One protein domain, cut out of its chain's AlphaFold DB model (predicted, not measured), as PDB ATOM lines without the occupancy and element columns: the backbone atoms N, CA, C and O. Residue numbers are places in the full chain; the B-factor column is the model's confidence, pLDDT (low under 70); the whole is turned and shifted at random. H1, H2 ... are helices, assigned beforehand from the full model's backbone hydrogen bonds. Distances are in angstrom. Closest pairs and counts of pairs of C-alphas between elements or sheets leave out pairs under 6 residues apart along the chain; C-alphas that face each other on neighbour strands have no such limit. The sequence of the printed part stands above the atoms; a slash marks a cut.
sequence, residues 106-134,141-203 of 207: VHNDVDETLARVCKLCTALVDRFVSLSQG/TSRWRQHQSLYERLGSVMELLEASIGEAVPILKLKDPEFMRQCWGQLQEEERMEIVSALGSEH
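Overview. This is residues 106 to 134 and 141 to 203 of the 207 residues of an uncharacterized protein of Angomonas deanei (UniProt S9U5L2). Two long helices, H1 and H2, run opposite ways and meet as a V, through residues 121 to 131 and 143 to 154. H4 and H5 bridge the mouth of the V, each packing on both long helices, and the short H3 packs on H1. The printed part has 92 residues with five named helices, H1 to H5 in chain order, and no named strand: all helix. It is compact, with a radius of gyration of the C-alphas of 13.5 A, and spans 44 by 31 by 21 A.

Arrangement. H2, residues 141 to 165, touches H1, residues 111 to 132, at a steep tilt of 42 degrees, opposite ways; their closest C-alphas, of His 147 and Phe 128, are 6.7 A apart. H5, residues 189 to 199, touches H2 at a shallow tilt of 10 degrees, opposite ways, closest at C-alphas 195 and 157, 5.8 A. H5 also touches H1, the same way at 36 degrees, only just steep; the closest C-alphas, 196 and 117, are 7.0 A apart. H1, H2 and H5 form an up and down bundle, each running against the one before it. H4, residues 177 to 186, touches H2 with closest C-alphas 183 and 161, 7.0 A, and H1 with 177 and 118, 5.8 A. Of the five touching pairs among H1, H2, H4 and H5, one is at a shallow tilt: mostly crossed packing. H3, residues 171 to 175, touches H1, the hub, with closest C-alphas 175 and 122, 4.5 A, and is apart from H5. Every O i to N i+4 pair is within hydrogen-bond range in H1, H2, H4 and H5; in H3 0 of 1 is, beside 2 of 2 O i to N i+3 pairs.

Along the chain. H2 is 35.3 A long and begins at C-alpha 141 (25.079, -22.637, 3.778). H1, 31.3 A, begins at C-alpha 111 (52.552, -18.547, 30.711). H5, 15.1 A, ends at C-alpha 199 (40.518, -14.846, 19.832); H4 measures 14.4 A and H3 7.7 A.

Size, cuts and confidence. The C-alphas farthest apart, of His 107 and Thr 141, are 46.4 A apart. Residues 135 to 140 are not printed, and C-alphas 134 and 141 are 14.0 A apart across the cut. The links printed whole, H2 to H3, H3 to H4 and H4 to H5, are tight. The mean pLDDT of the printed part is 70.5; 27 residues are under 70, among them 106 to 116 and 199 to 203.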
ATOM      1  N   VAL A 106      48.179 -17.693  40.889       40.97
ATOM      2  CA  VAL A 106      48.380 -16.254  40.595       40.97
ATOM      3  C   VAL A 106      49.818 -15.720  40.803       40.97
ATOM      4  O   VAL A 106      50.010 -14.578  41.196       40.97
ATOM      5  N   HIS A 107      50.874 -16.526  40.654       38.84
ATOM      6  CA  HIS A 107      52.270 -16.073  40.817       38.84
ATOM      7  C   HIS A 107      53.171 -16.398  39.604       38.84
ATOM      8  O   HIS A 107      54.389 -16.352  39.744       38.84
ATOM      9  N   ASN A 108      52.602 -16.704  38.428       39.12
ATOM     10  CA  ASN A 108      53.341 -17.092  37.210       39.12
ATOM     11  C   ASN A 108      52.677 -16.558  35.909       39.12
ATOM     12  O   ASN A 108      52.616 -17.243  34.892       39.12
ATOM     13  N   ASP A 109      52.178 -15.321  35.934       43.97
ATOM     14  CA  ASP A 109      51.197 -14.771  34.974       43.97
ATOM     15  C   ASP A 109      51.657 -14.578  33.506       43.97
ATOM     16  O   ASP A 109      50.904 -14.043  32.697       43.97
ATOM     17  N   VAL A 110      52.849 -15.025  33.097       49.50
ATOM     18  CA  VAL A 110      53.305 -14.893  31.693       49.50
ATOM     19  C   VAL A 110      52.992 -16.134  30.842       49.50
ATOM     20  O   VAL A 110      52.923 -16.033  29.619       49.50
ATOM     21  N   ASP A 111      52.708 -17.287  31.456       60.47
ATOM     22  CA  ASP A 111      52.552 -18.547  30.711       60.47
ATOM     23  C   ASP A 111      51.096 -19.029  30.544       60.47
ATOM     24  O   ASP A 111      50.833 -19.871  29.684       60.47
ATOM     25  N   GLU A 112      50.124 -18.495  31.293       60.28
ATOM     26  CA  GLU A 112      48.718 -18.938  31.208       60.28
ATOM     27  C   GLU A 112      47.957 -18.306  30.029       60.28
ATOM     28  O   GLU A 112      47.230 -19.003  29.314       60.28
ATOM     29  N   THR A 113      48.168 -17.014  29.759       64.44
ATOM     30  CA  THR A 113      47.576 -16.308  28.604       64.44
ATOM     31  C   THR A 113      48.122 -16.854  27.290       64.44
ATOM     32  O   THR A 113      47.355 -17.164  26.379       64.44
ATOM     33  N   LEU A 114      49.435 -17.090  27.231       67.44
ATOM     34  CA  LEU A 114      50.077 -17.765  26.113       67.44
ATOM     35  C   LEU A 114      49.549 -19.194  25.942       67.44
ATOM     36  O   LEU A 114      49.226 -19.597  24.827       67.44
ATOM     37  N   ALA A 115      49.410 -19.965  27.026       69.44
ATOM     38  CA  ALA A 115      48.845 -21.309  26.941       69.44
ATOM     39  C   ALA A 115      47.400 -21.295  26.413       69.44
ATOM     40  O   ALA A 115      47.045 -22.156  25.606       69.44
ATOM     41  N   ARG A 116      46.581 -20.316  26.817       68.81
ATOM     42  CA  ARG A 116      45.217 -20.116  26.301       68.81
ATOM     43  C   ARG A 116      45.235 -19.791  24.810       68.81
ATOM     44  O   ARG A 116      44.561 -20.470  24.042       68.81
ATOM     45  N   VAL A 117      46.049 -18.826  24.389       72.88
ATOM     46  CA  VAL A 117      46.189 -18.425  22.980       72.88
ATOM     47  C   VAL A 117      46.675 -19.592  22.115       72.88
ATOM     48  O   VAL A 117      46.063 -19.886  21.092       72.88
ATOM     49  N   CYS A 118      47.691 -20.340  22.554       73.88
ATOM     50  CA  CYS A 118      48.177 -21.526  21.845       73.88
ATOM     51  C   CYS A 118      47.098 -22.611  21.708       73.88
ATOM     52  O   CYS A 118      46.939 -23.187  20.630       73.88
ATOM     53  N   LYS A 119      46.337 -22.887  22.776       74.62
ATOM     54  CA  LYS A 119      45.237 -23.867  22.747       74.62
ATOM     55  C   LYS A 119      44.118 -23.430  21.805       74.62
ATOM     56  O   LYS A 119      43.650 -24.247  21.016       74.62
ATOM     57  N   LEU A 120      43.726 -22.157  21.851       72.62
ATOM     58  CA  LEU A 120      42.683 -21.603  20.990       72.62
ATOM     59  C   LEU A 120      43.110 -21.611  19.519       72.62
ATOM     60  O   LEU A 120      42.361 -22.112  18.684       72.62
ATOM     61  N   CYS A 121      44.326 -21.164  19.195       75.12
ATOM     62  CA  CYS A 121      44.861 -21.236  17.834       75.12
ATOM     63  C   CYS A 121      44.902 -22.681  17.318       75.12
ATOM     64  O   CYS A 121      44.410 -22.957  16.227       75.12
ATOM     65  N   THR A 122      45.400 -23.620  18.127       74.44
ATOM     66  CA  THR A 122      45.445 -25.050  17.776       74.44
ATOM     67  C   THR A 122      44.044 -25.608  17.513       74.44
ATOM     68  O   THR A 122      43.809 -26.216  16.471       74.44
ATOM     69  N   ALA A 123      43.090 -25.352  18.413       75.56
ATOM     70  CA  ALA A 123      41.718 -25.843  18.297       75.56
ATOM     71  C   ALA A 123      40.970 -25.234  17.099       75.56
ATOM     72  O   ALA A 123      40.241 -25.937  16.396       75.56
ATOM     73  N   LEU A 124      41.159 -23.937  16.828       74.69
ATOM     74  CA  LEU A 124      40.546 -23.253  15.688       74.69
ATOM     75  C   LEU A 124      41.117 -23.754  14.357       74.69
ATOM     76  O   LEU A 124      40.352 -23.985  13.418       74.69
ATOM     77  N   VAL A 125      42.432 -23.986  14.283       77.06
ATOM     78  CA  VAL A 125      43.089 -24.568  13.103       77.06
ATOM     79  C   VAL A 125      42.650 -26.017  12.890       77.06
ATOM     80  O   VAL A 125      42.293 -26.379  11.769       77.06
ATOM     81  N   ASP A 126      42.588 -26.843  13.936       74.50
ATOM     82  CA  ASP A 126      42.119 -28.229  13.815       74.50
ATOM     83  C   ASP A 126      40.642 -28.294  13.396       74.50
ATOM     84  O   ASP A 126      40.268 -29.093  12.533       74.50
ATOM     85  N   ARG A 127      39.803 -27.378  13.899       73.31
ATOM     86  CA  ARG A 127      38.414 -27.234  13.445       73.31
ATOM     87  C   ARG A 127      38.337 -26.799  11.981       73.31
ATOM     88  O   ARG A 127      37.561 -27.383  11.228       73.31
ATOM     89  N   PHE A 128      39.158 -25.842  11.551       73.31
ATOM     90  CA  PHE A 128      39.256 -25.421  10.151       73.31
ATOM     91  C   PHE A 128      39.671 -26.581   9.224       73.31
ATOM     92  O   PHE A 128      39.056 -26.809   8.177       73.31
ATOM     93  N   VAL A 129      40.652 -27.387   9.639       77.69
ATOM     94  CA  VAL A 129      41.102 -28.580   8.905       77.69
ATOM     95  C   VAL A 129      40.004 -29.653   8.860       77.69
ATOM     96  O   VAL A 129      39.713 -30.198   7.799       77.69
ATOM     97  N   SER A 130      39.315 -29.917   9.973       74.69
ATOM     98  CA  SER A 130      38.207 -30.886  10.011       74.69
ATOM     99  C   SER A 130      37.023 -30.470   9.125       74.69
ATOM    100  O   SER A 130      36.405 -31.297   8.447       74.69
ATOM    101  N   LEU A 131      36.729 -29.167   9.066       68.31
ATOM    102  CA  LEU A 131      35.660 -28.624   8.236       68.31
ATOM    103  C   LEU A 131      35.999 -28.700   6.745       68.31
ATOM    104  O   LEU A 131      35.083 -28.952   5.958       68.31
ATOM    105  N   SER A 132      37.276 -28.548   6.383       68.38
ATOM    106  CA  SER A 132      37.774 -28.599   5.001       68.38
ATOM    107  C   SER A 132      38.025 -30.015   4.462       68.38
ATOM    108  O   SER A 132      38.017 -30.202   3.248       68.38
ATOM    109  N   GLN A 133      38.168 -31.029   5.325       67.31
ATOM    110  CA  GLN A 133      38.284 -32.444   4.921       67.31
ATOM    111  C   GLN A 133      36.938 -33.115   4.564       67.31
ATOM    112  O   GLN A 133      36.918 -34.245   4.076       67.31
ATOM    113  N   GLY A 134      35.801 -32.446   4.785       59.78
ATOM    114  CA  GLY A 134      34.479 -32.960   4.405       59.78
ATOM    115  C   GLY A 134      34.163 -32.780   2.916       59.78
ATOM    116  O   GLY A 134      34.644 -31.853   2.277       59.78
ATOM    117  N   THR A 141      24.766 -24.071   3.640       67.25
ATOM    118  CA  THR A 141      25.079 -22.637   3.778       67.25
ATOM    119  C   THR A 141      25.521 -22.266   5.200       67.25
ATOM    120  O   THR A 141      26.322 -21.352   5.373       67.25
ATOM    121  N   SER A 142      25.070 -23.008   6.217       64.88
ATOM    122  CA  SER A 142      25.532 -22.897   7.603       64.88
ATOM    123  C   SER A 142      26.997 -23.305   7.794       64.88
ATOM    124  O   SER A 142      27.743 -22.570   8.435       64.88
ATOM    125  N   ARG A 143      27.442 -24.420   7.205       65.75
ATOM    126  CA  ARG A 143      28.836 -24.887   7.278       65.75
ATOM    127  C   ARG A 143      29.787 -23.951   6.529       65.75
ATOM    128  O   ARG A 143      30.887 -23.700   7.008       65.75
ATOM    129  N   TRP A 144      29.344 -23.377   5.409       70.00
ATOM    130  CA  TRP A 144      30.103 -22.346   4.693       70.00
ATOM    131  C   TRP A 144      30.268 -21.070   5.529       70.00
ATOM    132  O   TRP A 144      31.379 -20.565   5.655       70.00
ATOM    133  N   ARG A 145      29.195 -20.594   6.178       72.38
ATOM    134  CA  ARG A 145      29.266 -19.435   7.087       72.38
ATOM    135  C   ARG A 145      30.195 -19.682   8.274       72.38
ATOM    136  O   ARG A 145      30.968 -18.800   8.619       72.38
ATOM    137  N   GLN A 146      30.148 -20.877   8.866       69.69
ATOM    138  CA  GLN A 146      31.056 -21.261   9.953       69.69
ATOM    139  C   GLN A 146      32.514 -21.307   9.489       69.69
ATOM    140  O   GLN A 146      33.402 -20.831  10.188       69.69
ATOM    141  N   HIS A 147      32.770 -21.851   8.298       73.94
ATOM    142  CA  HIS A 147      34.105 -21.861   7.711       73.94
ATOM    143  C   HIS A 147      34.616 -20.437   7.453       73.94
ATOM    144  O   HIS A 147      35.754 -20.126   7.791       73.94
ATOM    145  N   GLN A 148      33.768 -19.560   6.911       74.88
ATOM    146  CA  GLN A 148      34.110 -18.168   6.638       74.88
ATOM    147  C   GLN A 148      34.394 -17.383   7.924       74.88
ATOM    148  O   GLN A 148      35.417 -16.713   8.004       74.88
ATOM    149  N   SER A 149      33.564 -17.528   8.965       75.81
ATOM    150  CA  SER A 149      33.793 -16.827  10.235       75.81
ATOM    151  C   SER A 149      35.058 -17.307  10.950       75.81
ATOM    152  O   SER A 149      35.725 -16.524  11.620       75.81
ATOM    153  N   LEU A 150      35.391 -18.599  10.841       75.50
ATOM    154  CA  LEU A 150      36.638 -19.145  11.387       75.50
ATOM    155  C   LEU A 150      37.853 -18.641  10.611       75.50
ATOM    156  O   LEU A 150      38.856 -18.293  11.225       75.50
ATOM    157  N   TYR A 151      37.754 -18.575   9.284       77.12
ATOM    158  CA  TYR A 151      38.809 -18.031   8.439       77.12
ATOM    159  C   TYR A 151      39.039 -16.539   8.703       77.12
ATOM    160  O   TYR A 151      40.182 -16.122   8.805       77.12
ATOM    161  N   GLU A 152      37.979 -15.749   8.890       77.81
ATOM    162  CA  GLU A 152      38.083 -14.323   9.238       77.81
ATOM    163  C   GLU A 152      38.725 -14.105  10.616       77.81
ATOM    164  O   GLU A 152      39.571 -13.227  10.757       77.81
ATOM    165  N   ARG A 153      38.398 -14.937  11.617       75.38
ATOM    166  CA  ARG A 153      39.030 -14.870  12.950       75.38
ATOM    167  C   ARG A 153      40.489 -15.319  12.953       75.38
ATOM    168  O   ARG A 153      41.317 -14.713  13.618       75.38
ATOM    169  N   LEU A 154      40.818 -16.392  12.236       78.12
ATOM    170  CA  LEU A 154      42.216 -16.804  12.071       78.12
ATOM    171  C   LEU A 154      42.989 -15.769  11.245       78.12
ATOM    172  O   LEU A 154      44.144 -15.499  11.548       78.12
ATOM    173  N   GLY A 155      42.332 -15.156  10.259       78.06
ATOM    174  CA  GLY A 155      42.864 -14.077   9.435       78.06
ATOM    175  C   GLY A 155      43.217 -12.836  10.247       78.06
ATOM    176  O   GLY A 155      44.320 -12.335  10.096       78.06
ATOM    177  N   SER A 156      42.358 -12.391  11.170       79.94
ATOM    178  CA  SER A 156      42.677 -11.240  12.027       79.94
ATOM    179  C   SER A 156      43.859 -11.513  12.963       79.94
ATOM    180  O   SER A 156      44.722 -10.659  13.133       79.94
ATOM    181  N   VAL A 157      43.955 -12.721  13.526       77.50
ATOM    182  CA  VAL A 157      45.109 -13.128  14.346       77.50
ATOM    183  C   VAL A 157      46.382 -13.199  13.504       77.50
ATOM    184  O   VAL A 157      47.442 -12.778  13.960       77.50
ATOM    185  N   MET A 158      46.285 -13.696  12.270       79.31
ATOM    186  CA  MET A 158      47.401 -13.700  11.330       79.31
ATOM    187  C   MET A 158      47.839 -12.292  10.963       79.31
ATOM    188  O   MET A 158      49.021 -12.020  11.061       79.31
ATOM    189  N   GLU A 159      46.927 -11.393  10.605       81.00
ATOM    190  CA  GLU A 159      47.262 -10.010  10.251       81.00
ATOM    191  C   GLU A 159      48.007  -9.297  11.392       81.00
ATOM    192  O   GLU A 159      49.001  -8.619  11.143       81.00
ATOM    193  N   LEU A 160      47.596  -9.515  12.647       77.25
ATOM    194  CA  LEU A 160      48.274  -8.972  13.833       77.25
ATOM    195  C   LEU A 160      49.670  -9.588  14.051       77.25
ATOM    196  O   LEU A 160      50.626  -8.894  14.408       77.25
ATOM    197  N   LEU A 161      49.819 -10.890  13.803       74.50
ATOM    198  CA  LEU A 161      51.115 -11.573  13.865       74.50
ATOM    199  C   LEU A 161      52.041 -11.162  12.709       74.50
ATOM    200  O   LEU A 161      53.233 -10.964  12.910       74.50
ATOM    201  N   GLU A 162      51.512 -10.981  11.503       82.38
ATOM    202  CA  GLU A 162      52.266 -10.542  10.327       82.38
ATOM    203  C   GLU A 162      52.707  -9.080  10.461       82.38
ATOM    204  O   GLU A 162      53.830  -8.743  10.088       82.38
ATOM    205  N   ALA A 163      51.865  -8.219  11.042       77.38
ATOM    206  CA  ALA A 163      52.197  -6.821  11.304       77.38
ATOM    207  C   ALA A 163      53.335  -6.665  12.327       77.38
ATOM    208  O   ALA A 163      54.164  -5.766  12.184       77.38
ATOM    209  N   SER A 164      53.395  -7.553  13.322       67.31
ATOM    210  CA  SER A 164      54.415  -7.525  14.380       67.31
ATOM    211  C   SER A 164      55.718  -8.235  13.987       67.31
ATOM    212  O   SER A 164      56.803  -7.754  14.311       67.31
ATOM    213  N   ILE A 165      55.639  -9.349  13.252       75.00
ATOM    214  CA  ILE A 165      56.802 -10.169  12.858       75.00
ATOM    215  C   ILE A 165      57.389  -9.713  11.509       75.00
ATOM    216  O   ILE A 165      58.576  -9.903  11.249       75.00
ATOM    217  N   GLY A 166      56.580  -9.093  10.642       70.19
ATOM    218  CA  GLY A 166      56.982  -8.635   9.307       70.19
ATOM    219  C   GLY A 166      57.113  -9.747   8.258       70.19
ATOM    220  O   GLY A 166      57.599  -9.492   7.155       70.19
ATOM    221  N   GLU A 167      56.687 -10.971   8.575       74.94
ATOM    222  CA  GLU A 167      56.702 -12.132   7.679       74.94
ATOM    223  C   GLU A 167      55.305 -12.736   7.544       74.94
ATOM    224  O   GLU A 167      54.555 -12.760   8.513       74.94
ATOM    225  N   ALA A 168      54.984 -13.287   6.369       71.88
ATOM    226  CA  ALA A 168      53.715 -13.975   6.141       71.88
ATOM    227  C   ALA A 168      53.622 -15.271   6.972       71.88
ATOM    228  O   ALA A 168      54.476 -16.164   6.858       71.88
ATOM    229  N   VAL A 169      52.563 -15.407   7.773       72.56
ATOM    230  CA  VAL A 169      52.372 -16.523   8.706       72.56
ATOM    231  C   VAL A 169      51.340 -17.498   8.133       72.56
ATOM    232  O   VAL A 169      50.154 -17.204   8.110       72.56
ATOM    233  N   PRO A 170      51.718 -18.707   7.685       75.00
ATOM    234  CA  PRO A 170      50.732 -19.683   7.227       75.00
ATOM    235  C   PRO A 170      49.853 -20.176   8.391       75.00
ATOM    236  O   PRO A 170      50.372 -20.514   9.453       75.00
ATOM    237  N   ILE A 171      48.543 -20.342   8.149       73.62
ATOM    238  CA  ILE A 171      47.536 -20.811   9.133       73.62
ATOM    239  C   ILE A 171      48.004 -22.053   9.910       73.62
ATOM    240  O   ILE A 171      47.797 -22.165  11.114       73.62
ATOM    241  N   LEU A 172      48.675 -22.992   9.239       74.00
ATOM    242  CA  LEU A 172      49.149 -24.237   9.853       74.00
ATOM    243  C   LEU A 172      50.284 -24.032  10.868       74.00
ATOM    244  O   LEU A 172      50.453 -24.875  11.743       74.00
ATOM    245  N   LYS A 173      51.049 -22.933  10.790       74.56
ATOM    246  CA  LYS A 173      52.086 -22.610  11.786       74.56
ATOM    247  C   LYS A 173      51.501 -22.099  13.101       74.56
ATOM    248  O   LYS A 173      52.158 -22.237  14.122       74.56
ATOM    249  N   LEU A 174      50.255 -21.615  13.113       69.50
ATOM    250  CA  LEU A 174      49.549 -21.257  14.354       69.50
ATOM    251  C   LEU A 174      49.270 -22.474  15.252       69.50
ATOM    252  O   LEU A 174      48.959 -22.316  16.431       69.50
ATOM    253  N   LYS A 175      49.386 -23.688  14.697       72.44
ATOM    254  CA  LYS A 175      49.316 -24.951  15.437       72.44
ATOM    255  C   LYS A 175      50.591 -25.242  16.236       72.44
ATOM    256  O   LYS A 175      50.552 -26.042  17.164       72.44
ATOM    257  N   ASP A 176      51.721 -24.645  15.862       74.56
ATOM    258  CA  ASP A 176      52.997 -24.901  16.520       74.56
ATOM    259  C   ASP A 176      53.118 -24.039  17.796       74.56
ATOM    260  O   ASP A 176      53.202 -22.807  17.717       74.56
ATOM    261  N   PRO A 177      53.129 -24.662  18.989       65.88
ATOM    262  CA  PRO A 177      53.213 -23.936  20.249       65.88
ATOM    263  C   PRO A 177      54.568 -23.243  20.450       65.88
ATOM    264  O   PRO A 177      54.635 -22.255  21.184       65.88
ATOM    265  N   GLU A 178      55.650 -23.725  19.827       71.25
ATOM    266  CA  GLU A 178      56.958 -23.066  19.914       71.25
ATOM    267  C   GLU A 178      56.995 -21.804  19.056       71.25
ATOM    268  O   GLU A 178      57.475 -20.766  19.516       71.25
ATOM    269  N   PHE A 179      56.416 -21.868  17.855       75.06
ATOM    270  CA  PHE A 179      56.244 -20.709  16.986       75.06
ATOM    271  C   PHE A 179      55.392 -19.633  17.668       75.06
ATOM    272  O   PHE A 179      55.826 -18.489  17.789       75.06
ATOM    273  N   MET A 180      54.229 -20.003  18.214       74.19
ATOM    274  CA  MET A 180      53.356 -19.060  18.920       74.19
ATOM    275  C   MET A 180      54.031 -18.432  20.145       74.19
ATOM    276  O   MET A 180      53.860 -17.240  20.382       74.19
ATOM    277  N   ARG A 181      54.859 -19.180  20.889       72.88
ATOM    278  CA  ARG A 181      55.651 -18.636  22.007       72.88
ATOM    279  C   ARG A 181      56.682 -17.607  21.543       72.88
ATOM    280  O   ARG A 181      56.862 -16.590  22.208       72.88
ATOM    281  N   GLN A 182      57.358 -17.860  20.423       77.31
ATOM    282  CA  GLN A 182      58.321 -16.914  19.851       77.31
ATOM    283  C   GLN A 182      57.631 -15.631  19.385       77.31
ATOM    284  O   GLN A 182      58.101 -14.543  19.709       77.31
ATOM    285  N   CYS A 183      56.486 -15.762  18.711       76.12
ATOM    286  CA  CYS A 183      55.669 -14.628  18.291       76.12
ATOM    287  C   CYS A 183      55.182 -13.821  19.501       76.12
ATOM    288  O   CYS A 183      55.350 -12.607  19.561       76.12
ATOM    289  N   TRP A 184      54.660 -14.505  20.523       77.06
ATOM    290  CA  TRP A 184      54.198 -13.889  21.766       77.06
ATOM    291  C   TRP A 184      55.290 -13.099  22.479       77.06
ATOM    292  O   TRP A 184      55.032 -12.011  22.988       77.06
ATOM    293  N   GLY A 185      56.524 -13.610  22.480       76.00
ATOM    294  CA  GLY A 185      57.679 -12.918  23.049       76.00
ATOM    295  C   GLY A 185      58.066 -11.630  22.314       76.00
ATOM    296  O   GLY A 185      58.647 -10.748  22.941       76.00
ATOM    297  N   GLN A 186      57.739 -11.514  21.023       76.81
ATOM    298  CA  GLN A 186      58.028 -10.339  20.191       76.81
ATOM    299  C   GLN A 186      56.895  -9.305  20.202       76.81
ATOM    300  O   GLN A 186      57.162  -8.119  20.025       76.81
ATOM    301  N   LEU A 187      55.664  -9.751  20.453       77.75
ATOM    302  CA  LEU A 187      54.480  -8.902  20.543       77.75
ATOM    303  C   LEU A 187      54.536  -7.960  21.753       77.75
ATOM    304  O   LEU A 187      54.882  -8.371  22.871       77.75
ATOM    305  N   GLN A 188      54.129  -6.711  21.535       79.00
ATOM    306  CA  GLN A 188      53.881  -5.738  22.597       79.00
ATOM    307  C   GLN A 188      52.601  -6.084  23.366       79.00
ATOM    308  O   GLN A 188      51.742  -6.821  22.891       79.00
ATOM    309  N   GLU A 189      52.455  -5.549  24.577       73.31
ATOM    310  CA  GLU A 189      51.300  -5.847  25.432       73.31
ATOM    311  C   GLU A 189      49.965  -5.395  24.812       73.31
ATOM    312  O   GLU A 189      48.959  -6.087  24.954       73.31
ATOM    313  N   GLU A 190      49.974  -4.308  24.036       74.88
ATOM    314  CA  GLU A 190      48.821  -3.826  23.261       74.88
ATOM    315  C   GLU A 190      48.408  -4.838  22.177       74.88
ATOM    316  O   GLU A 190      47.249  -5.239  22.105       74.88
ATOM    317  N   GLU A 191      49.373  -5.360  21.415       75.69
ATOM    318  CA  GLU A 191      49.140  -6.362  20.366       75.69
ATOM    319  C   GLU A 191      48.702  -7.715  20.960       75.69
ATOM    320  O   GLU A 191      47.849  -8.412  20.407       75.69
ATOM    321  N   ARG A 192      49.233  -8.086  22.137       74.44
ATOM    322  CA  ARG A 192      48.794  -9.276  22.889       74.44
ATOM    323  C   ARG A 192      47.334  -9.160  23.317       74.44
ATOM    324  O   ARG A 192      46.597 -10.140  23.209       74.44
ATOM    325  N   MET A 193      46.912  -7.982  23.774       71.25
ATOM    326  CA  MET A 193      45.518  -7.709  24.134       71.25
ATOM    327  C   MET A 193      44.597  -7.745  22.910       71.25
ATOM    328  O   MET A 193      43.500  -8.294  22.991       71.25
ATOM    329  N   GLU A 194      45.045  -7.238  21.761       75.81
ATOM    330  CA  GLU A 194      44.292  -7.309  20.502       75.81
ATOM    331  C   GLU A 194      44.137  -8.746  19.995       75.81
ATOM    332  O   GLU A 194      43.037  -9.139  19.605       75.81
ATOM    333  N   ILE A 195      45.186  -9.569  20.081       77.00
ATOM    334  CA  ILE A 195      45.122 -10.997  19.733       77.00
ATOM    335  C   ILE A 195      44.166 -11.740  20.669       77.00
ATOM    336  O   ILE A 195      43.351 -12.542  20.218       77.00
ATOM    337  N   VAL A 196      44.229 -11.458  21.970       74.81
ATOM    338  CA  VAL A 196      43.333 -12.057  22.967       74.81
ATOM    339  C   VAL A 196      41.889 -11.578  22.779       74.81
ATOM    340  O   VAL A 196      40.962 -12.353  22.984       74.81
ATOM    341  N   SER A 197      41.666 -10.353  22.300       76.00
ATOM    342  CA  SER A 197      40.345  -9.841  21.909       76.00
ATOM    343  C   SER A 197      39.821 -10.487  20.616       76.00
ATOM    344  O   SER A 197      38.672 -10.922  20.559       76.00
ATOM    345  N   ALA A 198      40.677 -10.650  19.601       73.75
ATOM    346  CA  ALA A 198      40.348 -11.299  18.330       73.75
ATOM    347  C   ALA A 198      40.053 -12.802  18.490       73.75
ATOM    348  O   ALA A 198      39.163 -13.343  17.825       73.75
ATOM    349  N   LEU A 199      40.771 -13.467  19.401       67.00
ATOM    350  CA  LEU A 199      40.518 -14.846  19.832       67.00
ATOM    351  C   LEU A 199      39.363 -14.947  20.845       67.00
ATOM    352  O   LEU A 199      38.802 -16.032  21.012       67.00
ATOM    353  N   GLY A 200      38.982 -13.821  21.453       61.00
ATOM    354  CA  GLY A 200      37.921 -13.665  22.444       61.00
ATOM    355  C   GLY A 200      38.443 -13.665  23.885       61.00
ATOM    356  O   GLY A 200      38.913 -14.689  24.381       61.00
ATOM    357  N   SER A 201      38.283 -12.537  24.588       44.31
ATOM    358  CA  SER A 201      38.361 -12.471  26.055       44.31
ATOM    359  C   SER A 201      37.136 -11.762  26.637       44.31
ATOM    360  O   SER A 201      36.911 -10.577  26.423       44.31
ATOM    361  N   GLU A 202      36.323 -12.577  27.307       53.91
ATOM    362  CA  GLU A 202      35.508 -12.322  28.504       53.91
ATOM    363  C   GLU A 202      35.102 -10.879  28.856       53.91
ATOM    364  O   GLU A 202      35.927 -10.095  29.311       53.91
ATOM    365  N   HIS A 203      33.789 -10.623  28.812       33.00
ATOM    366  CA  HIS A 203      32.940  -9.849  29.747       33.00
ATOM    367  C   HIS A 203      31.492 -10.305  29.422       33.00
ATOM    368  O   HIS A 203      31.135 -10.310  28.247       33.00
TER     369      HIS A 203